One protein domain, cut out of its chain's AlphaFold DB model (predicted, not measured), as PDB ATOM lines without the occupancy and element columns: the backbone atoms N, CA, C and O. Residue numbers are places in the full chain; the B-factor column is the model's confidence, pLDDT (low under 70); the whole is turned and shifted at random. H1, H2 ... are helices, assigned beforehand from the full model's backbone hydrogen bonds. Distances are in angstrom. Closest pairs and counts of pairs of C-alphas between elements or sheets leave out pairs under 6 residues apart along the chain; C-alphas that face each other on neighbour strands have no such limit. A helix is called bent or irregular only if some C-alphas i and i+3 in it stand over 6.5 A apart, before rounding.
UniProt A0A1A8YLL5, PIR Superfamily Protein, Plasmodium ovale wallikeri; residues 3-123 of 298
ATOM      1  N   LEU A   3      28.716 -47.969  18.349       74.00
ATOM      2  CA  LEU A   3      28.283 -48.774  17.199       74.00
ATOM      3  C   LEU A   3      28.888 -50.182  17.188       74.00
ATOM      4  O   LEU A   3      28.196 -51.144  16.875       74.00
ATOM      5  N   GLN A   4      30.168 -50.307  17.544       77.00
ATOM      6  CA  GLN A   4      30.855 -51.599  17.576       77.00
ATOM      7  C   GLN A   4      30.308 -52.496  18.694       77.00
ATOM      8  O   GLN A   4      30.076 -53.682  18.480       77.00
ATOM      9  N   GLU A   5      30.036 -51.927  19.869       82.31
ATOM     10  CA  GLU A   5      29.373 -52.639  20.965       82.31
ATOM     11  C   GLU A   5      27.964 -53.094  20.564       82.31
ATOM     12  O   GLU A   5      27.598 -54.249  20.787       82.31
ATOM     13  N   PHE A   6      27.203 -52.225  19.890       84.12
ATOM     14  CA  PHE A   6      25.888 -52.562  19.347       84.12
ATOM     15  C   PHE A   6      25.953 -53.711  18.326       84.12
ATOM     16  O   PHE A   6      25.173 -54.658  18.414       84.12
ATOM     17  N   GLN A   7      26.913 -53.667  17.398       83.50
ATOM     18  CA  GLN A   7      27.157 -54.725  16.411       83.50
ATOM     19  C   GLN A   7      27.513 -56.061  17.065       83.50
ATOM     20  O   GLN A   7      26.987 -57.098  16.670       83.50
ATOM     21  N   ASN A   8      28.363 -56.037  18.091       86.50
ATOM     22  CA  ASN A   8      28.747 -57.239  18.828       86.50
ATOM     23  C   ASN A   8      27.561 -57.848  19.590       86.50
ATOM     24  O   ASN A   8      27.455 -59.069  19.681       86.50
ATOM     25  N   LYS A   9      26.663 -57.008  20.121       89.19
ATOM     26  CA  LYS A   9      25.455 -57.445  20.835       89.19
ATOM     27  C   LYS A   9      24.392 -58.018  19.895       89.19
ATOM     28  O   LYS A   9      23.674 -58.939  20.278       89.19
ATOM     29  N   TYR A  10      24.300 -57.501  18.670       89.94
ATOM     30  CA  TYR A  10      23.322 -57.920  17.663       89.94
ATOM     31  C   TYR A  10      24.011 -58.317  16.345       89.94
ATOM     32  O   TYR A  10      23.801 -57.670  15.315       89.94
ATOM     33  N   PRO A  11      24.801 -59.408  16.332       87.50
ATOM     34  CA  PRO A  11      25.639 -59.782  15.187       87.50
ATOM     35  C   PRO A  11      24.837 -60.164  13.934       87.50
ATOM     36  O   PRO A  11      25.379 -60.238  12.832       87.50
ATOM     37  N   PHE A  12      23.531 -60.399  14.079       88.19
ATOM     38  CA  PHE A  12      22.624 -60.672  12.968       88.19
ATOM     39  C   PHE A  12      22.203 -59.417  12.180       88.19
ATOM     40  O   PHE A  12      21.655 -59.557  11.086       88.19
ATOM     41  N   LEU A  13      22.464 -58.207  12.690       87.50
ATOM     42  CA  LEU A  13      22.186 -56.945  11.996       87.50
ATOM     43  C   LEU A  13      23.302 -56.639  10.988       87.50
ATOM     44  O   LEU A  13      24.236 -55.885  11.255       87.50
ATOM     45  N   LYS A  14      23.219 -57.254   9.806       73.75
ATOM     46  CA  LYS A  14      24.257 -57.172   8.760       73.75
ATOM     47  C   LYS A  14      24.328 -55.817   8.060       73.75
ATOM     48  O   LYS A  14      25.312 -55.541   7.377       73.75
ATOM     49  N   LYS A  15      23.283 -54.996   8.170       69.44
ATOM     50  CA  LYS A  15      23.186 -53.696   7.502       69.44
ATOM     51  C   LYS A  15      23.109 -52.595   8.539       69.44
ATOM     52  O   LYS A  15      22.025 -52.126   8.870       69.44
ATOM     53  N   ILE A  16      24.271 -52.213   9.046       72.69
ATOM     54  CA  ILE A  16      24.424 -51.032   9.886       72.69
ATOM     55  C   ILE A  16      25.269 -50.045   9.082       72.69
ATOM     56  O   ILE A  16      26.429 -50.350   8.787       72.69
ATOM     57  N   PRO A  17      24.710 -48.902   8.655       68.19
ATOM     58  CA  PRO A  17      25.445 -47.959   7.831       68.19
ATOM     59  C   PRO A  17      26.603 -47.356   8.627       68.19
ATOM     60  O   PRO A  17      26.427 -46.791   9.706       68.19
ATOM     61  N   VAL A  18      27.803 -47.461   8.062       66.25
ATOM     62  CA  VAL A  18      28.979 -46.751   8.556       66.25
ATOM     63  C   VAL A  18      29.063 -45.448   7.777       66.25
ATOM     64  O   VAL A  18      29.225 -45.451   6.557       66.25
ATOM     65  N   TYR A  19      28.915 -44.322   8.471       69.12
ATOM     66  CA  TYR A  19      29.184 -43.029   7.859       69.12
ATOM     67  C   TYR A  19      30.698 -42.818   7.785       69.12
ATOM     68  O   TYR A  19      31.364 -42.669   8.813       69.12
ATOM     69  N   GLU A  20      31.228 -42.771   6.567       65.19
ATOM     70  CA  GLU A  20      32.603 -42.366   6.301       65.19
ATOM     71  C   GLU A  20      32.621 -40.973   5.675       65.19
ATOM     72  O   GLU A  20      32.007 -40.721   4.636       65.19
ATOM     73  N   ARG A  21      33.341 -40.052   6.321       71.19
ATOM     74  CA  ARG A  21      33.536 -38.692   5.817       71.19
ATOM     75  C   ARG A  21      34.401 -38.710   4.562       71.19
ATOM     76  O   ARG A  21      35.393 -39.437   4.483       71.19
ATOM     77  N   ASN A  22      34.118 -37.810   3.624       72.44
ATOM     78  CA  ASN A  22      35.032 -37.562   2.517       72.44
ATOM     79  C   ASN A  22      36.285 -36.801   2.997       72.44
ATOM     80  O   ASN A  22      36.250 -35.591   3.225       72.44
ATOM     81  N   LYS A  23      37.420 -37.503   3.103       78.12
ATOM     82  CA  LYS A  23      38.702 -36.919   3.539       78.12
ATOM     83  C   LYS A  23      39.163 -35.744   2.666       78.12
ATOM     84  O   LYS A  23      39.656 -34.754   3.191       78.12
ATOM     85  N   ARG A  24      38.970 -35.821   1.344       79.06
ATOM     86  CA  ARG A  24      39.390 -34.750   0.421       79.06
ATOM     87  C   ARG A  24      38.572 -33.479   0.630       79.06
ATOM     88  O   ARG A  24      39.146 -32.394   0.654       79.06
ATOM     89  N   SER A  25      37.257 -33.615   0.816       80.06
ATOM     90  CA  SER A  25      36.386 -32.482   1.148       80.06
ATOM     91  C   SER A  25      36.776 -31.863   2.489       80.06
ATOM     92  O   SER A  25      36.819 -30.640   2.613       80.06
ATOM     93  N   PHE A  26      37.104 -32.695   3.482       85.69
ATOM     94  CA  PHE A  26      37.517 -32.212   4.796       85.69
ATOM     95  C   PHE A  26      38.769 -31.334   4.728       85.69
ATOM     96  O   PHE A  26      38.758 -30.213   5.230       85.69
ATOM     97  N   ASP A  27      39.820 -31.824   4.068       88.31
ATOM     98  CA  ASP A  27      41.091 -31.105   3.962       88.31
ATOM     99  C   ASP A  27      40.939 -29.790   3.178       88.31
ATOM    100  O   ASP A  27      41.520 -28.775   3.561       88.31
ATOM    101  N   TYR A  28      40.110 -29.778   2.126       89.81
ATOM    102  CA  TYR A  28      39.870 -28.590   1.302       89.81
ATOM    103  C   TYR A  28      39.167 -27.456   2.069       89.81
ATOM    104  O   TYR A  28      39.550 -26.295   1.946       89.81
ATOM    105  N   TYR A  29      38.162 -27.779   2.886       92.06
ATOM    106  CA  TYR A  29      37.351 -26.792   3.615       92.06
ATOM    107  C   TYR A  29      37.790 -26.582   5.072       92.06
ATOM    108  O   TYR A  29      37.122 -25.877   5.832       92.06
ATOM    109  N   LYS A  30      38.929 -27.155   5.476       93.50
ATOM    110  CA  LYS A  30      39.404 -27.174   6.867       93.50
ATOM    111  C   LYS A  30      39.451 -25.789   7.523       93.50
ATOM    112  O   LYS A  30      39.048 -25.651   8.673       93.50
ATOM    113  N   SER A  31      39.919 -24.769   6.803       94.31
ATOM    114  CA  SER A  31      40.015 -23.395   7.323       94.31
ATOM    115  C   SER A  31      38.648 -22.771   7.619       94.31
ATOM    116  O   SER A  31      38.511 -22.008   8.572       94.31
ATOM    117  N   ILE A  32      37.625 -23.121   6.835       94.25
ATOM    118  CA  ILE A  32      36.248 -22.674   7.058       94.25
ATOM    119  C   ILE A  32      35.686 -23.338   8.314       94.25
ATOM    120  O   ILE A  32      35.113 -22.655   9.158       94.25
ATOM    121  N   TYR A  33      35.901 -24.645   8.475       95.00
ATOM    122  CA  TYR A  33      35.436 -25.375   9.656       95.00
ATOM    123  C   TYR A  33      36.099 -24.869  10.939       95.00
ATOM    124  O   TYR A  33      35.414 -24.655  11.933       95.00
ATOM    125  N   ASP A  34      37.408 -24.605  10.899       95.38
ATOM    126  CA  ASP A  34      38.149 -24.015  12.019       95.38
ATOM    127  C   ASP A  34      37.587 -22.637  12.405       95.38
ATOM    128  O   ASP A  34      37.352 -22.370  13.582       95.38
ATOM    129  N   LYS A  35      37.287 -21.780  11.418       95.12
ATOM    130  CA  LYS A  35      36.688 -20.459  11.662       95.12
ATOM    131  C   LYS A  35      35.313 -20.558  12.332       95.12
ATOM    132  O   LYS A  35      35.070 -19.848  13.306       95.12
ATOM    133  N   VAL A  36      34.433 -21.424  11.822       96.25
ATOM    134  CA  VAL A  36      33.100 -21.662  12.408       96.25
ATOM    135  C   VAL A  36      33.242 -22.158  13.849       96.25
ATOM    136  O   VAL A  36      32.609 -21.622  14.753       96.25
ATOM    137  N   CYS A  37      34.135 -23.121  14.083       95.94
ATOM    138  CA  CYS A  37      34.341 -23.701  15.403       95.94
ATOM    139  C   CYS A  37      34.933 -22.734  16.422       95.94
ATOM    140  O   CYS A  37      34.462 -22.706  17.553       95.94
ATOM    141  N   LYS A  38      35.922 -21.919  16.045       93.62
ATOM    142  CA  LYS A  38      36.476 -20.889  16.937       93.62
ATOM    143  C   LYS A  38      35.408 -19.889  17.359       93.62
ATOM    144  O   LYS A  38      35.236 -19.673  18.550       93.62
ATOM    145  N   SER A  39      34.629 -19.384  16.398       93.12
ATOM    146  CA  SER A  39      33.484 -18.504  16.673       93.12
ATOM    147  C   SER A  39      32.488 -19.153  17.639       93.12
ATOM    148  O   SER A  39      32.072 -18.532  18.614       93.12
ATOM    149  N   PHE A  40      32.121 -20.415  17.403       94.25
ATOM    150  CA  PHE A  40      31.186 -21.134  18.265       94.25
ATOM    151  C   PHE A  40      31.726 -21.334  19.689       94.25
ATOM    152  O   PHE A  40      31.000 -21.089  20.651       94.25
ATOM    153  N   ILE A  41      32.986 -21.757  19.827       92.25
ATOM    154  CA  ILE A  41      33.631 -22.013  21.123       92.25
ATOM    155  C   ILE A  41      33.808 -20.707  21.906       92.25
ATOM    156  O   ILE A  41      33.527 -20.677  23.097       92.25
ATOM    157  N   GLU A  42      34.204 -19.612  21.249       90.94
ATOM    158  CA  GLU A  42      34.314 -18.288  21.877       90.94
ATOM    159  C   GLU A  42      32.965 -17.797  22.423       90.94
ATOM    160  O   GLU A  42      32.905 -17.254  23.525       90.94
ATOM    161  N   LYS A  43      31.871 -18.017  21.678       90.44
ATOM    162  CA  LYS A  43      30.505 -17.679  22.117       90.44
ATOM    163  C   LYS A  43      30.012 -18.573  23.259       90.44
ATOM    164  O   LYS A  43      29.235 -18.114  24.090       90.44
ATOM    165  N   ASN A  44      30.441 -19.834  23.287       86.44
ATOM    166  CA  ASN A  44      29.963 -20.867  24.204       86.44
ATOM    167  C   ASN A  44      31.080 -21.369  25.139       86.44
ATOM    168  O   ASN A  44      31.238 -22.574  25.329       86.44
ATOM    169  N   GLY A  45      31.859 -20.447  25.717       75.94
ATOM    170  CA  GLY A  45      33.085 -20.743  26.475       75.94
ATOM    171  C   GLY A  45      32.941 -21.666  27.695       75.94
ATOM    172  O   GLY A  45      33.951 -22.123  28.223       75.94
ATOM    173  N   ASP A  46      31.714 -21.981  28.114       76.44
ATOM    174  CA  ASP A  46      31.418 -22.917  29.204       76.44
ATOM    175  C   ASP A  46      31.352 -24.387  28.749       76.44
ATOM    176  O   ASP A  46      31.254 -25.293  29.581       76.44
ATOM    177  N   ILE A  47      31.377 -24.657  27.436       77.38
ATOM    178  CA  ILE A  47      31.266 -26.019  26.914       77.38
ATOM    179  C   ILE A  47      32.654 -26.623  26.674       77.38
ATOM    180  O   ILE A  47      33.418 -26.172  25.822       77.38
ATOM    181  N   ASP A  48      32.943 -27.718  27.377       80.31
ATOM    182  CA  ASP A  48      34.146 -28.536  27.187       80.31
ATOM    183  C   ASP A  48      34.067 -29.368  25.887       80.31
ATOM    184  O   ASP A  48      33.719 -30.559  25.883       80.31
ATOM    185  N   ILE A  49      34.342 -28.698  24.762       84.12
ATOM    186  CA  ILE A  49      34.382 -29.252  23.404       84.12
ATOM    187  C   ILE A  49      35.789 -29.095  22.824       84.12
ATOM    188  O   ILE A  49      36.345 -27.998  22.783       84.12
ATOM    189  N   SER A  50      36.337 -30.177  22.263       86.00
ATOM    190  CA  SER A  50      37.562 -30.079  21.468       86.00
ATOM    191  C   SER A  50      37.285 -29.446  20.102       86.00
ATOM    192  O   SER A  50      36.294 -29.759  19.435       86.00
ATOM    193  N   THR A  51      38.203 -28.592  19.641       88.94
ATOM    194  CA  THR A  51      38.141 -28.001  18.295       88.94
ATOM    195  C   THR A  51      38.033 -29.079  17.219       88.94
ATOM    196  O   THR A  51      37.236 -28.931  16.298       88.94
ATOM    197  N   ASP A  52      38.742 -30.199  17.376       90.12
ATOM    198  CA  ASP A  52      38.673 -31.322  16.441       90.12
ATOM    199  C   ASP A  52      37.257 -31.901  16.341       90.12
ATOM    200  O   ASP A  52      36.735 -32.037  15.237       90.12
ATOM    201  N   MET A  53      36.589 -32.178  17.470       90.44
ATOM    202  CA  MET A  53      35.217 -32.704  17.471       90.44
ATOM    203  C   MET A  53      34.231 -31.710  16.849       90.44
ATOM    204  O   MET A  53      33.359 -32.114  16.078       90.44
ATOM    205  N   CYS A  54      34.389 -30.415  17.136       94.25
ATOM    206  CA  CYS A  54      33.594 -29.384  16.478       94.25
ATOM    207  C   CYS A  54      33.819 -29.392  14.959       94.25
ATOM    208  O   CYS A  54      32.857 -29.421  14.193       94.25
ATOM    209  N   MET A  55      35.075 -29.419  14.503       93.69
ATOM    210  CA  MET A  55      35.397 -29.413  13.074       93.69
ATOM    211  C   MET A  55      34.863 -30.664  12.376       93.69
ATOM    212  O   MET A  55      34.395 -30.587  11.240       93.69
ATOM    213  N   GLU A  56      34.904 -31.814  13.053       91.50
ATOM    214  CA  GLU A  56      34.281 -33.048  12.583       91.50
ATOM    215  C   GLU A  56      32.767 -32.892  12.377       91.50
ATOM    216  O   GLU A  56      32.248 -33.318  11.342       91.50
ATOM    217  N   LEU A  57      32.072 -32.279  13.340       92.12
ATOM    218  CA  LEU A  57      30.637 -32.015  13.267       92.12
ATOM    219  C   LEU A  57      30.312 -31.028  12.139       92.12
ATOM    220  O   LEU A  57      29.510 -31.359  11.270       92.12
ATOM    221  N   VAL A  58      30.977 -29.869  12.089       93.75
ATOM    222  CA  VAL A  58      30.758 -28.840  11.054       93.75
ATOM    223  C   VAL A  58      31.003 -29.392   9.652       93.75
ATOM    224  O   VAL A  58      30.228 -29.109   8.740       93.75
ATOM    225  N   ALA A  59      32.032 -30.222   9.467       91.31
ATOM    226  CA  ALA A  59      32.284 -30.865   8.183       91.31
ATOM    227  C   ALA A  59      31.118 -31.756   7.736       91.31
ATOM    228  O   ALA A  59      30.722 -31.713   6.573       91.31
ATOM    229  N   ASN A  60      30.536 -32.525   8.657       88.50
ATOM    230  CA  ASN A  60      29.385 -33.365   8.347       88.50
ATOM    231  C   ASN A  60      28.121 -32.536   8.075       88.50
ATOM    232  O   ASN A  60      27.362 -32.884   7.173       88.50
ATOM    233  N   LEU A  61      27.913 -31.425   8.796       89.50
ATOM    234  CA  LEU A  61      26.837 -30.468   8.496       89.50
ATOM    235  C   LEU A  61      27.015 -29.867   7.095       89.50
ATOM    236  O   LEU A  61      26.053 -29.736   6.338       89.50
ATOM    237  N   HIS A  62      28.249 -29.540   6.709       89.50
ATOM    238  CA  HIS A  62      28.550 -29.017   5.381       89.50
ATOM    239  C   HIS A  62      28.281 -30.052   4.286       89.50
ATOM    240  O   HIS A  62      27.521 -29.764   3.362       89.50
ATOM    241  N   ASP A  63      28.816 -31.268   4.422       84.50
ATOM    242  CA  ASP A  63      28.573 -32.371   3.483       84.50
ATOM    243  C   ASP A  63      27.069 -32.653   3.335       84.50
ATOM    244  O   ASP A  63      26.574 -32.896   2.230       84.50
ATOM    245  N   PHE A  64      26.322 -32.570   4.439       81.06
ATOM    246  CA  PHE A  64      24.875 -32.731   4.432       81.06
ATOM    247  C   PHE A  64      24.161 -31.576   3.707       81.06
ATOM    248  O   PHE A  64      23.255 -31.824   2.912       81.06
ATOM    249  N   SER A  65      24.622 -30.334   3.882       82.25
ATOM    250  CA  SER A  65      24.088 -29.137   3.204       82.25
ATOM    251  C   SER A  65      24.318 -29.125   1.692       82.25
ATOM    252  O   SER A  65      23.506 -28.587   0.943       82.25
ATOM    253  N   LEU A  66      25.441 -29.684   1.233       79.31
ATOM    254  CA  LEU A  66      25.793 -29.743  -0.191       79.31
ATOM    255  C   LEU A  66      24.992 -30.799  -0.955       79.31
ATOM    256  O   LEU A  66      24.983 -30.823  -2.191       79.31
ATOM    257  N   ASN A  67      24.322 -31.693  -0.238       69.31
ATOM    258  CA  ASN A  67      23.619 -32.794  -0.849       69.31
ATOM    259  C   ASN A  67      22.214 -32.389  -1.313       69.31
ATOM    260  O   ASN A  67      21.220 -32.544  -0.611       69.31
ATOM    261  N   THR A  68      22.130 -31.926  -2.555       56.78
ATOM    262  CA  THR A  68      20.884 -31.530  -3.232       56.78
ATOM    263  C   THR A  68      20.100 -32.707  -3.842       56.78
ATOM    264  O   THR A  68      19.190 -32.499  -4.648       56.78
ATOM    265  N   ARG A  69      20.440 -33.968  -3.520       52.78
ATOM    266  CA  ARG A  69      19.851 -35.161  -4.162       52.78
ATOM    267  C   ARG A  69      18.569 -35.653  -3.472       52.78
ATOM    268  O   ARG A  69      18.400 -35.532  -2.269       52.78
ATOM    269  N   LYS A  70      17.724 -36.339  -4.253       55.22
ATOM    270  CA  LYS A  70      16.381 -36.883  -3.933       55.22
ATOM    271  C   LYS A  70      16.260 -37.845  -2.726       55.22
ATOM    272  O   LYS A  70      15.168 -38.348  -2.497       55.22
ATOM    273  N   ASN A  71      17.331 -38.155  -1.990       64.00
ATOM    274  CA  ASN A  71      17.301 -39.152  -0.906       64.00
ATOM    275  C   ASN A  71      17.704 -38.558   0.454       64.00
ATOM    276  O   ASN A  71      18.564 -39.093   1.152       64.00
ATOM    277  N   THR A  72      17.089 -37.431   0.815       71.12
ATOM    278  CA  THR A  72      17.303 -36.712   2.081       71.12
ATOM    279  C   THR A  72      17.160 -37.624   3.304       71.12
ATOM    280  O   THR A  72      17.954 -37.520   4.234       71.12
ATOM    281  N   TYR A  73      16.229 -38.586   3.268       75.38
ATOM    282  CA  TYR A  73      15.983 -39.529   4.362       75.38
ATOM    283  C   TYR A  73      17.198 -40.409   4.699       75.38
ATOM    284  O   TYR A  73      17.605 -40.473   5.857       75.38
ATOM    285  N   ASN A  74      17.841 -41.042   3.711       75.62
ATOM    286  CA  ASN A  74      18.982 -41.924   3.996       75.62
ATOM    287  C   ASN A  74      20.201 -41.149   4.513       75.62
ATOM    288  O   ASN A  74      20.912 -41.624   5.394       75.62
ATOM    289  N   TYR A  75      20.434 -39.940   3.997       77.31
ATOM    290  CA  TYR A  75      21.517 -39.093   4.501       77.31
ATOM    291  C   TYR A  75      21.241 -38.598   5.915       77.31
ATOM    292  O   TYR A  75      22.153 -38.590   6.739       77.31
ATOM    293  N   CYS A  76      19.983 -38.275   6.214       81.25
ATOM    294  CA  CYS A  76      19.538 -38.014   7.570       81.25
ATOM    295  C   CYS A  76      19.857 -39.165   8.511       81.25
ATOM    296  O   CYS A  76      20.504 -38.953   9.533       81.25
ATOM    297  N   LEU A  77      19.453 -40.385   8.151       79.62
ATOM    298  CA  LEU A  77      19.746 -41.571   8.950       79.62
ATOM    299  C   LEU A  77      21.248 -41.730   9.179       79.62
ATOM    300  O   LEU A  77      21.670 -41.911  10.315       79.62
ATOM    301  N   HIS A  78      22.071 -41.609   8.138       80.50
ATOM    302  CA  HIS A  78      23.526 -41.717   8.273       80.50
ATOM    303  C   HIS A  78      24.117 -40.646   9.197       80.50
ATOM    304  O   HIS A  78      24.983 -40.953  10.016       80.50
ATOM    305  N   PHE A  79      23.643 -39.403   9.087       83.00
ATOM    306  CA  PHE A  79      24.063 -38.322   9.971       83.00
ATOM    307  C   PHE A  79      23.670 -38.614  11.424       83.00
ATOM    308  O   PHE A  79      24.511 -38.532  12.315       83.00
ATOM    309  N   ILE A  80      22.436 -39.065  11.654       82.56
ATOM    310  CA  ILE A  80      21.939 -39.495  12.966       82.56
ATOM    311  C   ILE A  80      22.810 -40.620  13.542       82.56
ATOM    312  O   ILE A  80      23.262 -40.528  14.683       82.56
ATOM    313  N   TYR A  81      23.101 -41.662  12.758       80.56
ATOM    314  CA  TYR A  81      23.984 -42.753  13.178       80.56
ATOM    315  C   TYR A  81      25.359 -42.245  13.599       80.56
ATOM    316  O   TYR A  81      25.902 -42.680  14.617       80.56
ATOM    317  N   TRP A  82      25.910 -41.299  12.842       85.88
ATOM    318  CA  TRP A  82      27.187 -40.691  13.170       85.88
ATOM    319  C   TRP A  82      27.132 -39.899  14.484       85.88
ATOM    320  O   TRP A  82      28.019 -40.086  15.319       85.88
ATOM    321  N   LEU A  83      26.085 -39.089  14.701       86.25
ATOM    322  CA  LEU A  83      25.893 -38.320  15.940       86.25
ATOM    323  C   LEU A  83      25.918 -39.230  17.174       86.25
ATOM    324  O   LEU A  83      26.608 -38.927  18.145       86.25
ATOM    325  N   TYR A  84      25.229 -40.371  17.121       82.12
ATOM    326  CA  TYR A  84      25.230 -41.335  18.223       82.12
ATOM    327  C   TYR A  84      26.547 -42.090  18.365       82.12
ATOM    328  O   TYR A  84      27.041 -42.250  19.478       82.12
ATOM    329  N   ASN A  85      27.139 -42.544  17.260       81.00
ATOM    330  CA  ASN A  85      28.383 -43.311  17.313       81.00
ATOM    331  C   ASN A  85      29.545 -42.494  17.904       81.00
ATOM    332  O   ASN A  85      30.381 -43.029  18.637       81.00
ATOM    333  N   LYS A  86      29.580 -41.196  17.584       84.00
ATOM    334  CA  LYS A  86      30.557 -40.231  18.100       84.00
ATOM    335  C   LYS A  86      30.138 -39.579  19.416       84.00
ATOM    336  O   LYS A  86      30.869 -38.725  19.900       84.00
ATOM    337  N   GLU A  87      28.996 -39.979  19.979       84.25
ATOM    338  CA  GLU A  87      28.462 -39.453  21.241       84.25
ATOM    339  C   GLU A  87      28.325 -37.920  21.228       84.25
ATOM    340  O   GLU A  87      28.486 -37.261  22.252       84.25
ATOM    341  N   ILE A  88      27.996 -37.336  20.070       87.25
ATOM    342  CA  ILE A  88      27.898 -35.881  19.880       87.25
ATOM    343  C   ILE A  88      26.894 -35.272  20.854       87.25
ATOM    344  O   ILE A  88      27.180 -34.240  21.452       87.25
ATOM    345  N   PHE A  89      25.770 -35.945  21.101       83.56
ATOM    346  CA  PHE A  89      24.750 -35.479  22.042       83.56
ATOM    347  C   PHE A  89      25.205 -35.435  23.511       83.56
ATOM    348  O   PHE A  89      24.552 -34.791  24.325       83.56
ATOM    349  N   SER A  90      26.340 -36.052  23.865       84.56
ATOM    350  CA  SER A  90      26.937 -35.897  25.203       84.56
ATOM    351  C   SER A  90      27.638 -34.545  25.397       84.56
ATOM    352  O   SER A  90      27.882 -34.134  26.529       84.56
ATOM    353  N   LYS A  91      27.966 -33.855  24.296       87.50
ATOM    354  CA  LYS A  91      28.721 -32.591  24.276       87.50
ATOM    355  C   LYS A  91      27.941 -31.439  23.642       87.50
ATOM    356  O   LYS A  91      28.101 -30.288  24.035       87.50
ATOM    357  N   PHE A  92      27.072 -31.739  22.682       87.75
ATOM    358  CA  PHE A  92      26.281 -30.772  21.936       87.75
ATOM    359  C   PHE A  92      24.792 -31.026  22.164       87.75
ATOM    360  O   PHE A  92      24.283 -32.105  21.869       87.75
ATOM    361  N   SER A  93      24.073 -30.008  22.635       87.06
ATOM    362  CA  SER A  93      22.614 -30.014  22.572       87.06
ATOM    363  C   SER A  93      22.161 -29.878  21.113       87.06
ATOM    364  O   SER A  93      22.916 -29.403  20.263       87.06
ATOM    365  N   SER A  94      20.909 -30.226  20.811       84.56
ATOM    366  CA  SER A  94      20.324 -29.951  19.490       84.56
ATOM    367  C   SER A  94      20.437 -28.470  19.103       84.56
ATOM    368  O   SER A  94      20.784 -28.171  17.964       84.56
ATOM    369  N   LYS A  95      20.270 -27.560  20.073       87.50
ATOM    370  CA  LYS A  95      20.459 -26.112  19.901       87.50
ATOM    371  C   LYS A  95      21.890 -25.753  19.492       87.50
ATOM    372  O   LYS A  95      22.072 -24.934  18.602       87.50
ATOM    373  N   HIS A  96      22.903 -26.388  20.084       91.44
ATOM    374  CA  HIS A  96      24.299 -26.163  19.687       91.44
ATOM    375  C   HIS A  96      24.560 -26.612  18.243       91.44
ATOM    376  O   HIS A  96      25.264 -25.933  17.500       91.44
ATOM    377  N   ILE A  97      23.984 -27.747  17.831       91.00
ATOM    378  CA  ILE A  97      24.109 -28.229  16.447       91.00
ATOM    379  C   ILE A  97      23.415 -27.254  15.482       91.00
ATOM    380  O   ILE A  97      23.961 -26.969  14.418       91.00
ATOM    381  N   ASP A  98      22.254 -26.712  15.863       89.25
ATOM    382  CA  ASP A  98      21.545 -25.693  15.082       89.25
ATOM    383  C   ASP A  98      22.370 -24.409  14.926       89.25
ATOM    384  O   ASP A  98      22.523 -23.923  13.809       89.25
ATOM    385  N   GLU A  99      22.970 -23.913  16.011       92.38
ATOM    386  CA  GLU A  99      23.835 -22.725  15.993       92.38
ATOM    387  C   GLU A  99      25.068 -22.921  15.095       92.38
ATOM    388  O   GLU A  99      25.411 -22.038  14.309       92.38
ATOM    389  N   LEU A 100      25.712 -24.095  15.148       94.06
ATOM    390  CA  LEU A 100      26.810 -24.439  14.235       94.06
ATOM    391  C   LEU A 100      26.361 -24.460  12.770       94.06
ATOM    392  O   LEU A 100      27.127 -24.074  11.885       94.06
ATOM    393  N   TYR A 101      25.132 -24.905  12.507       91.38
ATOM    394  CA  TYR A 101      24.535 -24.884  11.176       91.38
ATOM    395  C   TYR A 101      24.348 -23.450  10.674       91.38
ATOM    396  O   TYR A 101      24.709 -23.142   9.538       91.38
ATOM    397  N   ASP A 102      23.812 -22.574  11.520       92.12
ATOM    398  CA  ASP A 102      23.553 -21.177  11.181       92.12
ATOM    399  C   ASP A 102      24.861 -20.406  10.944       92.12
ATOM    400  O   ASP A 102      24.991 -19.704   9.936       92.12
ATOM    401  N   ASP A 103      25.871 -20.605  11.798       94.06
ATOM    402  CA  ASP A 103      27.210 -20.019  11.627       94.06
ATOM    403  C   ASP A 103      27.882 -20.525  10.331       94.06
ATOM    404  O   ASP A 103      28.531 -19.756   9.608       94.06
ATOM    405  N   LEU A 104      27.690 -21.801   9.983       94.50
ATOM    406  CA  LEU A 104      28.174 -22.380   8.731       94.50
ATOM    407  C   LEU A 104      27.465 -21.769   7.509       94.50
ATOM    408  O   LEU A 104      28.134 -21.320   6.577       94.50
ATOM    409  N   ILE A 105      26.131 -21.702   7.511       92.19
ATOM    410  CA  ILE A 105      25.331 -21.091   6.433       92.19
ATOM    411  C   ILE A 105      25.732 -19.627   6.228       92.19
ATOM    412  O   ILE A 105      25.925 -19.193   5.088       92.19
ATOM    413  N   SER A 106      25.888 -18.882   7.325       92.69
ATOM    414  CA  SER A 106      26.338 -17.489   7.322       92.69
ATOM    415  C   SER A 106      27.727 -17.353   6.695       92.69
ATOM    416  O   SER A 106      27.935 -16.530   5.803       92.69
ATOM    417  N   THR A 107      28.664 -18.240   7.053       93.44
ATOM    418  CA  THR A 107      30.022 -18.257   6.478       93.44
ATOM    419  C   THR A 107      30.026 -18.485   4.963       93.44
ATOM    420  O   THR A 107      30.892 -17.964   4.261       93.44
ATOM    421  N   TYR A 108      29.036 -19.214   4.443       89.19
ATOM    422  CA  TYR A 108      28.832 -19.454   3.013       89.19
ATOM    423  C   TYR A 108      27.891 -18.444   2.337       89.19
ATOM    424  O   TYR A 108      27.437 -18.696   1.217       89.19
ATOM    425  N   ASN A 109      27.582 -17.311   2.977       88.31
ATOM    426  CA  ASN A 109      26.660 -16.288   2.467       88.31
ATOM    427  C   ASN A 109      25.319 -16.880   1.990       88.31
ATOM    428  O   ASN A 109      24.807 -16.502   0.936       88.31
ATOM    429  N   HIS A 110      24.776 -17.853   2.727       84.56
ATOM    430  CA  HIS A 110      23.518 -18.541   2.404       84.56
ATOM    431  C   HIS A 110      23.499 -19.299   1.059       84.56
ATOM    432  O   HIS A 110      22.430 -19.648   0.558       84.56
ATOM    433  N   SER A 111      24.667 -19.598   0.474       86.38
ATOM    434  CA  SER A 111      24.767 -20.435  -0.737       86.38
ATOM    435  C   SER A 111      24.480 -21.921  -0.481       86.38
ATOM    436  O   SER A 111      24.204 -22.672  -1.418       86.38
ATOM    437  N   ILE A 112      24.486 -22.333   0.787       87.94
ATOM    438  CA  ILE A 112      24.079 -23.657   1.260       87.94
ATOM    439  C   ILE A 112      22.840 -23.531   2.155       87.94
ATOM    440  O   ILE A 112      22.558 -22.461   2.697       87.94
ATOM    441  N   LYS A 113      22.097 -24.627   2.321       83.25
ATOM    442  CA  LYS A 113      20.874 -24.666   3.135       83.25
ATOM    443  C   LYS A 113      20.934 -25.790   4.155       83.25
ATOM    444  O   LYS A 113      21.556 -26.815   3.899       83.25
ATOM    445  N   LYS A 114      20.220 -25.605   5.266       84.31
ATOM    446  CA  LYS A 114      19.938 -26.653   6.246       84.31
ATOM    447  C   LYS A 114      18.917 -27.639   5.667       84.31
ATOM    448  O   LYS A 114      17.802 -27.210   5.366       84.31
ATOM    449  N   PRO A 115      19.258 -28.924   5.477       77.75
ATOM    450  CA  PRO A 115      18.297 -29.936   5.090       77.75
ATOM    451  C   PRO A 115      17.314 -30.206   6.226       77.75
ATOM    452  O   PRO A 115      17.665 -30.183   7.408       77.75
ATOM    453  N   GLU A 116      16.084 -30.529   5.852       77.12
ATOM    454  CA  GLU A 116      15.061 -30.975   6.788       77.12
ATOM    455  C   GLU A 116      15.403 -32.383   7.279       77.12
ATOM    456  O   GLU A 116      15.350 -33.353   6.522       77.12
ATOM    457  N   CYS A 117      15.801 -32.480   8.547       75.69
ATOM    458  CA  CYS A 117      16.198 -33.746   9.152       75.69
ATOM    459  C   CYS A 117      15.581 -34.010  10.518       75.69
ATOM    460  O   CYS A 117      15.391 -35.172  10.879       75.69
ATOM    461  N   ASN A 118      15.229 -32.944  11.242       74.12
ATOM    462  CA  ASN A 118      14.580 -32.988  12.551       74.12
ATOM    463  C   ASN A 118      15.288 -33.967  13.516       74.12
ATOM    464  O   ASN A 118      14.645 -34.774  14.186       74.12
ATOM    465  N   TYR A 119      16.631 -33.952  13.526       72.88
ATOM    466  CA  TYR A 119      17.456 -34.805  14.397       72.88
ATOM    467  C   TYR A 119      17.304 -34.443  15.877       72.88
ATOM    468  O   TYR A 119      17.572 -35.263  16.748       72.88
ATOM    469  N   ASP A 120      16.865 -33.222  16.171       70.44
ATOM    470  CA  ASP A 120      16.524 -32.731  17.502       70.44
ATOM    471  C   ASP A 120      15.438 -33.589  18.153       70.44
ATOM    472  O   ASP A 120      15.518 -33.883  19.342       70.44
ATOM    473  N   GLN A 121      14.498 -34.099  17.354       71.44
ATOM    474  CA  GLN A 121      13.468 -35.015  17.828       71.44
ATOM    475  C   GLN A 121      14.038 -36.349  18.303       71.44
ATOM    476  O   GLN A 121      13.356 -37.060  19.022       71.44
ATOM    477  N   LEU A 122      15.264 -36.708  17.921       66.38
ATOM    478  CA  LEU A 122      15.928 -37.929  18.375       66.38
ATOM    479  C   LEU A 122      16.763 -37.700  19.635       66.38
ATOM    480  O   LEU A 122      17.019 -38.654  20.365       66.38
ATOM    481  N   ASN A 123      17.136 -36.453  19.939       68.44
ATOM    482  CA  ASN A 123      17.840 -36.092  21.167       68.44
ATOM    483  C   ASN A 123      16.885 -36.091  22.376       68.44
ATOM    484  O   ASN A 123      16.609 -35.070  23.004       68.44
TER     485      ASN A 123
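This is residues 3 to 123 of the 298 residues of the protein "PIR Superfamily Protein" of Plasmodium ovale wallikeri (UniProt A0A1A8YLL5). H3 is the middle of a helical body: H2 and H5 pack on it crosswise and on each other, and H4 folds back beside it. An arm with small H1 reaches away, residues 8 to 14 sticking out, and the last link brings short H6 near H4 and H5. The printed part has 121 residues and six named helices, H1 to H6 in order, no named strand, class all helix. It is compact, radius of gyration of the C-alphas 14.7 A, spanning 44 by 36 by 29 A.

H1, residues 3 to 9, is close but not clearly touching H4, residues 72 to 85: the closest C-alphas, Leu 3 and Asn 85, are 5.5 A apart. H2, residues 23 to 43, is irregular, C-alphas 28 and 31 being 8.0 A apart, with a kink of 65 degrees near residue 30. H2 touches H3, residues 51 to 65, at a steep tilt of 64 degrees, closest C-alphas Tyr 33 and Met 55, 5.3 A. H3 and H4, a helical hairpin, only just touch, with 3 pairs of C-alphas within 8 A, closest Phe 64 and Tyr 75, 7.2 A; the tilt is shallow, 12 degrees, opposite ways. H5, residues 94 to 107, touches H3, closest C-alphas Leu 61 and Tyr 101, 6.6 A, and residues 32 to 40 of H2, closest Val 36 and Asp 103, 6.2 A. H6, residues 119 to 122, is close but not clearly touching H5, closest C-alphas Ser 94 and Asp 120, 5.1 A. Every O i to N i+4 pair is within hydrogen-bond range in H1, H3, H4 and H5, and 15 of 17 in H2; H6 is too short for one.

H1 begins at C-alpha 3 (28.283, -48.774, 17.199). H2 measures 28.0 A, H3 20.7 A, H4 and H5 20.0 A each. H6 ends at C-alpha 122 (15.928, -37.929, 18.375).

The C-alphas farthest apart, Phe 12 and Asn 109, are 45.8 A apart. The printed part has no cut; the links H1 to H2 and H5 to H6 are long. The model's pLDDT is under 70 at residues 15, 17 to 20, 67 to 71 and 122 to 123.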